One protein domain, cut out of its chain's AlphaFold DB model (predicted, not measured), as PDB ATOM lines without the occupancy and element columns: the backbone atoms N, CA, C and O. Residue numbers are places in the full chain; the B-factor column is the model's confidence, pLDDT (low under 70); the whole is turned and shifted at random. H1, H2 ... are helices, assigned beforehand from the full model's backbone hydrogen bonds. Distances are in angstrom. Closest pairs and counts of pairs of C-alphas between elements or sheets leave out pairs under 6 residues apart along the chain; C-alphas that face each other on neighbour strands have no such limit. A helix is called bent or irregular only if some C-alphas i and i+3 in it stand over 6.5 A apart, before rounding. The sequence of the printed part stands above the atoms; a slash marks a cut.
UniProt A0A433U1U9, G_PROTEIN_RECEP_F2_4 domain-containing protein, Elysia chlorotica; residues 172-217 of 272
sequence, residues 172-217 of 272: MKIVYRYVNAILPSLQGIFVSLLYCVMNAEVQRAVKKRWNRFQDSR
ATOM      1  N   MET A 172     -74.750 -33.440 118.559       67.56
ATOM      2  CA  MET A 172     -74.218 -33.346 119.916       67.56
ATOM      3  C   MET A 172     -72.701 -33.110 119.945       67.56
ATOM      4  O   MET A 172     -72.163 -32.722 120.982       67.56
ATOM      5  N   LYS A 173     -71.988 -33.308 118.823       70.75
ATOM      6  CA  LYS A 173     -70.537 -33.059 118.740       70.75
ATOM      7  C   LYS A 173     -70.207 -31.575 118.836       70.75
ATOM      8  O   LYS A 173     -69.209 -31.235 119.465       70.75
ATOM      9  N   ILE A 174     -71.038 -30.710 118.252       74.06
ATOM     10  CA  ILE A 174     -70.874 -29.251 118.323       74.06
ATOM     11  C   ILE A 174     -71.036 -28.774 119.765       74.06
ATOM     12  O   ILE A 174     -70.159 -28.091 120.292       74.06
ATOM     13  N   VAL A 175     -72.105 -29.207 120.437       74.75
ATOM     14  CA  VAL A 175     -72.354 -28.865 121.844       74.75
ATOM     15  C   VAL A 175     -71.226 -29.386 122.732       74.75
ATOM     16  O   VAL A 175     -70.643 -28.624 123.497       74.75
ATOM     17  N   TYR A 176     -70.838 -30.652 122.566       73.06
ATOM     18  CA  TYR A 176     -69.707 -31.255 123.271       73.06
ATOM     19  C   TYR A 176     -68.396 -30.476 123.057       73.06
ATOM     20  O   TYR A 176     -67.604 -30.341 123.988       73.06
ATOM     21  N   ARG A 177     -68.167 -29.920 121.859       70.12
ATOM     22  CA  ARG A 177     -66.980 -29.113 121.537       70.12
ATOM     23  C   ARG A 177     -66.951 -27.801 122.320       70.12
ATOM     24  O   ARG A 177     -65.937 -27.504 122.945       70.12
ATOM     25  N   TYR A 178     -68.054 -27.051 122.337       77.06
ATOM     26  CA  TYR A 178     -68.152 -25.809 123.115       77.06
ATOM     27  C   TYR A 178     -68.065 -26.068 124.616       77.06
ATOM     28  O   TYR A 178     -67.303 -25.405 125.319       77.06
ATOM     29  N   VAL A 179     -68.796 -27.070 125.098       74.31
ATOM     30  CA  VAL A 179     -68.811 -27.463 126.508       74.31
ATOM     31  C   VAL A 179     -67.401 -27.842 126.971       74.31
ATOM     32  O   VAL A 179     -66.923 -27.307 127.965       74.31
ATOM     33  N   ASN A 180     -66.666 -28.644 126.204       72.25
ATOM     34  CA  ASN A 180     -65.286 -28.990 126.544       72.25
ATOM     35  C   ASN A 180     -64.273 -27.853 126.377       72.25
ATOM     36  O   ASN A 180     -63.190 -27.930 126.943       72.25
ATOM     37  N   ALA A 181     -64.571 -26.796 125.628       75.44
ATOM     38  CA  ALA A 181     -63.702 -25.618 125.594       75.44
ATOM     39  C   ALA A 181     -63.937 -24.716 126.819       75.44
ATOM     40  O   ALA A 181     -62.998 -24.218 127.448       75.44
ATOM     41  N   ILE A 182     -65.206 -24.522 127.170       76.62
ATOM     42  CA  ILE A 182     -65.630 -23.581 128.206       76.62
ATOM     43  C   ILE A 182     -65.404 -24.164 129.598       76.62
ATOM     44  O   ILE A 182     -64.883 -23.476 130.474       76.62
ATOM     45  N   LEU A 183     -65.752 -25.433 129.816       75.75
ATOM     46  CA  LEU A 183     -65.742 -26.029 131.148       75.75
ATOM     47  C   LEU A 183     -64.355 -26.051 131.830       75.75
ATOM     48  O   LEU A 183     -64.289 -25.621 132.982       75.75
ATOM     49  N   PRO A 184     -63.239 -26.449 131.176       75.75
ATOM     50  CA  PRO A 184     -61.904 -26.338 131.778       75.75
ATOM     51  C   PRO A 184     -61.495 -24.898 132.071       75.75
ATOM     52  O   PRO A 184     -60.868 -24.618 133.091       75.75
ATOM     53  N   SER A 185     -61.848 -23.983 131.166       79.81
ATOM     54  CA  SER A 185     -61.505 -22.566 131.280       79.81
ATOM     55  C   SER A 185     -62.192 -21.948 132.498       79.81
ATOM     56  O   SER A 185     -61.555 -21.273 133.306       79.81
ATOM     57  N   LEU A 186     -63.477 -22.260 132.689       77.12
ATOM     58  CA  LEU A 186     -64.224 -21.884 133.883       77.12
ATOM     59  C   LEU A 186     -63.644 -22.531 135.139       77.12
ATOM     60  O   LEU A 186     -63.516 -21.861 136.159       77.12
ATOM     61  N   GLN A 187     -63.242 -23.801 135.068       80.50
ATOM     62  CA  GLN A 187     -62.587 -24.489 136.176       80.50
ATOM     63  C   GLN A 187     -61.349 -23.720 136.670       80.50
ATOM     64  O   GLN A 187     -61.234 -23.483 137.871       80.50
ATOM     65  N   GLY A 188     -60.450 -23.289 135.778       78.94
ATOM     66  CA  GLY A 188     -59.259 -22.524 136.170       78.94
ATOM     67  C   GLY A 188     -59.614 -21.209 136.876       78.94
ATOM     68  O   GLY A 188     -59.026 -20.865 137.905       78.94
ATOM     69  N   ILE A 189     -60.645 -20.519 136.381       78.44
ATOM     70  CA  ILE A 189     -61.165 -19.293 136.998       78.44
ATOM     71  C   ILE A 189     -61.717 -19.592 138.399       78.44
ATOM     72  O   ILE A 189     -61.325 -18.932 139.362       78.44
ATOM     73  N   PHE A 190     -62.560 -20.613 138.551       76.31
ATOM     74  CA  PHE A 190     -63.133 -20.992 139.845       76.31
ATOM     75  C   PHE A 190     -62.071 -21.391 140.871       76.31
ATOM     76  O   PHE A 190     -62.156 -20.964 142.022       76.31
ATOM     77  N   VAL A 191     -61.046 -22.144 140.463       79.19
ATOM     78  CA  VAL A 191     -59.922 -22.515 141.337       79.19
ATOM     79  C   VAL A 191     -59.196 -21.263 141.831       79.19
ATOM     80  O   VAL A 191     -58.982 -21.116 143.035       79.19
ATOM     81  N   SER A 192     -58.891 -20.313 140.941       81.00
ATOM     82  CA  SER A 192     -58.232 -19.060 141.329       81.00
ATOM     83  C   SER A 192     -59.085 -18.215 142.284       81.00
ATOM     84  O   SER A 192     -58.583 -17.719 143.292       81.00
ATOM     85  N   LEU A 193     -60.394 -18.112 142.038       76.38
ATOM     86  CA  LEU A 193     -61.315 -17.377 142.902       76.38
ATOM     87  C   LEU A 193     -61.413 -18.018 144.289       76.38
ATOM     88  O   LEU A 193     -61.343 -17.311 145.292       76.38
ATOM     89  N   LEU A 194     -61.519 -19.346 144.363       71.81
ATOM     90  CA  LEU A 194     -61.607 -20.069 145.629       71.81
ATOM     91  C   LEU A 194     -60.321 -19.962 146.455       71.81
ATOM     92  O   LEU A 194     -60.377 -19.584 147.627       71.81
ATOM     93  N   TYR A 195     -59.171 -20.276 145.856       74.75
ATOM     94  CA  TYR A 195     -57.903 -20.349 146.585       74.75
ATOM     95  C   TYR A 195     -57.256 -18.981 146.822       74.75
ATOM     96  O   TYR A 195     -56.642 -18.785 147.870       74.75
ATOM     97  N   CYS A 196     -57.406 -18.023 145.899       77.94
ATOM     98  CA  CYS A 196     -56.786 -16.702 146.032       77.94
ATOM     99  C   CYS A 196     -57.737 -15.651 146.619       77.94
ATOM    100  O   CYS A 196     -57.334 -14.901 147.502       77.94
ATOM    101  N   VAL A 197     -58.991 -15.566 146.157       72.00
ATOM    102  CA  VAL A 197     -59.893 -14.448 146.517       72.00
ATOM    103  C   VAL A 197     -60.781 -14.778 147.715       72.00
ATOM    104  O   VAL A 197     -61.007 -13.928 148.575       72.00
ATOM    105  N   MET A 198     -61.298 -16.004 147.792       66.06
ATOM    106  CA  MET A 198     -62.221 -16.436 148.847       66.06
ATOM    107  C   MET A 198     -61.518 -17.013 150.074       66.06
ATOM    108  O   MET A 198     -62.168 -17.281 151.086       66.06
ATOM    109  N   ASN A 199     -60.195 -17.159 150.028       76.50
ATOM    110  CA  ASN A 199     -59.433 -17.567 151.192       76.50
ATOM    111  C   ASN A 199     -59.465 -16.452 152.251       76.50
ATOM    112  O   ASN A 199     -58.941 -15.354 152.047       76.50
ATOM    113  N   ALA A 200     -60.079 -16.741 153.400       72.50
ATOM    114  CA  ALA A 200     -60.256 -15.782 154.486       72.50
ATOM    115  C   ALA A 200     -58.922 -15.218 155.008       72.50
ATOM    116  O   ALA A 200     -58.879 -14.081 155.475       72.50
ATOM    117  N   GLU A 201     -57.826 -15.972 154.919       77.44
ATOM    118  CA  GLU A 201     -56.494 -15.480 155.279       77.44
ATOM    119  C   GLU A 201     -56.010 -14.406 154.305       77.44
ATOM    120  O   GLU A 201     -55.561 -13.339 154.735       77.44
ATOM    121  N   VAL A 202     -56.191 -14.641 153.003       81.25
ATOM    122  CA  VAL A 202     -55.833 -13.680 151.953       81.25
ATOM    123  C   VAL A 202     -56.713 -12.436 152.053       81.25
ATOM    124  O   VAL A 202     -56.193 -11.322 152.062       81.25
ATOM    125  N   GLN A 203     -58.026 -12.591 152.245       82.25
ATOM    126  CA  GLN A 203     -58.938 -11.458 152.446       82.25
ATOM    127  C   GLN A 203     -58.537 -10.594 153.645       82.25
ATOM    128  O   GLN A 203     -58.525  -9.364 153.554       82.25
ATOM    129  N   ARG A 204     -58.162 -11.216 154.773       83.25
ATOM    130  CA  ARG A 204     -57.673 -10.493 155.957       83.25
ATOM    131  C   ARG A 204     -56.352  -9.778 155.675       83.25
ATOM    132  O   ARG A 204     -56.202  -8.623 156.076       83.25
ATOM    133  N   ALA A 205     -55.416 -10.418 154.976       85.06
ATOM    134  CA  ALA A 205     -54.138  -9.813 154.605       85.06
ATOM    135  C   ALA A 205     -54.326  -8.597 153.679       85.06
ATOM    136  O   ALA A 205     -53.756  -7.531 153.938       85.06
ATOM    137  N   VAL A 206     -55.186  -8.725 152.664       87.31
ATOM    138  CA  VAL A 206     -55.545  -7.647 151.730       87.31
ATOM    139  C   VAL A 206     -56.235  -6.508 152.470       87.31
ATOM    140  O   VAL A 206     -55.786  -5.368 152.367       87.31
ATOM    141  N   LYS A 207     -57.245  -6.791 153.304       86.88
ATOM    142  CA  LYS A 207     -57.934  -5.770 154.110       86.88
ATOM    143  C   LYS A 207     -56.970  -5.032 155.042       86.88
ATOM    144  O   LYS A 207     -57.013  -3.810 155.139       86.88
ATOM    145  N   LYS A 208     -56.030  -5.743 155.674       88.56
ATOM    146  CA  LYS A 208     -54.995  -5.140 156.531       88.56
ATOM    147  C   LYS A 208     -54.039  -4.240 155.740       88.56
ATOM    148  O   LYS A 208     -53.545  -3.245 156.270       88.56
ATOM    149  N   ARG A 209     -53.712  -4.586 154.491       86.62
ATOM    150  CA  ARG A 209     -52.892  -3.732 153.614       86.62
ATOM    151  C   ARG A 209     -53.685  -2.524 153.114       86.62
ATOM    152  O   ARG A 209     -53.133  -1.430 153.107       86.62
ATOM    153  N   TRP A 210     -54.960  -2.714 152.780       89.12
ATOM    154  CA  TRP A 210     -55.870  -1.660 152.341       89.12
ATOM    155  C   TRP A 210     -56.088  -0.601 153.421       89.12
ATOM    156  O   TRP A 210     -55.885   0.580 153.158       89.12
ATOM    157  N   ASN A 211     -56.377  -1.019 154.657       89.06
ATOM    158  CA  ASN A 211     -56.536  -0.097 155.783       89.06
ATOM    159  C   ASN A 211     -55.262   0.732 156.004       89.06
ATOM    160  O   ASN A 211     -55.329   1.951 156.049       89.06
ATOM    161  N   ARG A 212     -54.080   0.099 155.995       87.31
ATOM    162  CA  ARG A 212     -52.790   0.810 156.126       87.31
ATOM    163  C   ARG A 212     -52.514   1.795 154.990       87.31
ATOM    164  O   ARG A 212     -51.886   2.831 155.204       87.31
ATOM    165  N   PHE A 213     -52.959   1.471 153.780       87.19
ATOM    166  CA  PHE A 213     -52.857   2.368 152.636       87.19
ATOM    167  C   PHE A 213     -53.805   3.565 152.769       87.19
ATOM    168  O   PHE A 213     -53.411   4.698 152.496       87.19
ATOM    169  N   GLN A 214     -55.028   3.331 153.244       86.06
ATOM    170  CA  GLN A 214     -56.011   4.378 153.500       86.06
ATOM    171  C   GLN A 214     -55.578   5.297 154.653       86.06
ATOM    172  O   GLN A 214     -55.663   6.517 154.515       86.06
ATOM    173  N   ASP A 215     -54.997   4.742 155.719       84.19
ATOM    174  CA  ASP A 215     -54.417   5.504 156.832       84.19
ATOM    175  C   ASP A 215     -53.246   6.380 156.362       84.19
ATOM    176  O   ASP A 215     -53.167   7.559 156.706       84.19
ATOM    177  N   SER A 216     -52.374   5.847 155.495       78.94
ATOM    178  CA  SER A 216     -51.268   6.615 154.896       78.94
ATOM    179  C   SER A 216     -51.766   7.745 153.986       78.94
ATOM    180  O   SER A 216     -51.180   8.827 153.963       78.94
ATOM    181  N   ARG A 217     -52.876   7.541 153.263       74.12
ATOM    182  CA  ARG A 217     -53.515   8.598 152.460       74.12
ATOM    183  C   ARG A 217     -54.166   9.677 153.330       74.12
ATOM    184  O   ARG A 217     -54.017  10.859 153.027       74.12
TER     185      ARG A 217
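What this domain is: This is residues 172 to 217 of the 272 residues of the protein "G_PROTEIN_RECEP_F2_4 domain-containing protein" of Elysia chlorotica (UniProt A0A433U1U9). Two helices, the long H1 and the shorter H2, are joined end to end by a tight link and make a wide open V, with no further part packed on them. The printed part has 46 residues, with H1 before H2 and no named strand; its class is all helix. It is extended, with a radius of gyration of the C-alphas of 18.1 A, and spans 57 by 20 by 8 A.

Where its parts are: H1, residues 172 to 197, is 35.6 A long and begins at C-alpha 172 (-74.218, -33.346, 119.916). It is neither bent nor irregular, but only just: C-alphas 181 and 184 are 6.5 A apart. H2, residues 200 to 217, is 25.4 A long and ends at C-alpha 217 (-53.515, 8.598, 152.460).

How they stand to each other: H1 and H2 are close but not clearly touching; their closest C-alphas, those of Val 197 and Gln 203, are 6.7 A apart. They run the same way at a steep tilt of 60 degrees. Every O i to N i+4 pair is within hydrogen-bond range in H2, and 20 of 22 in H1.

The domain as a whole: The C-alphas farthest apart, those of Met 172 and Ser 216, are 57.9 A apart. The printed part has no cut. The mean pLDDT of the printed part is 78.5; residues 172 and 198 are under 70.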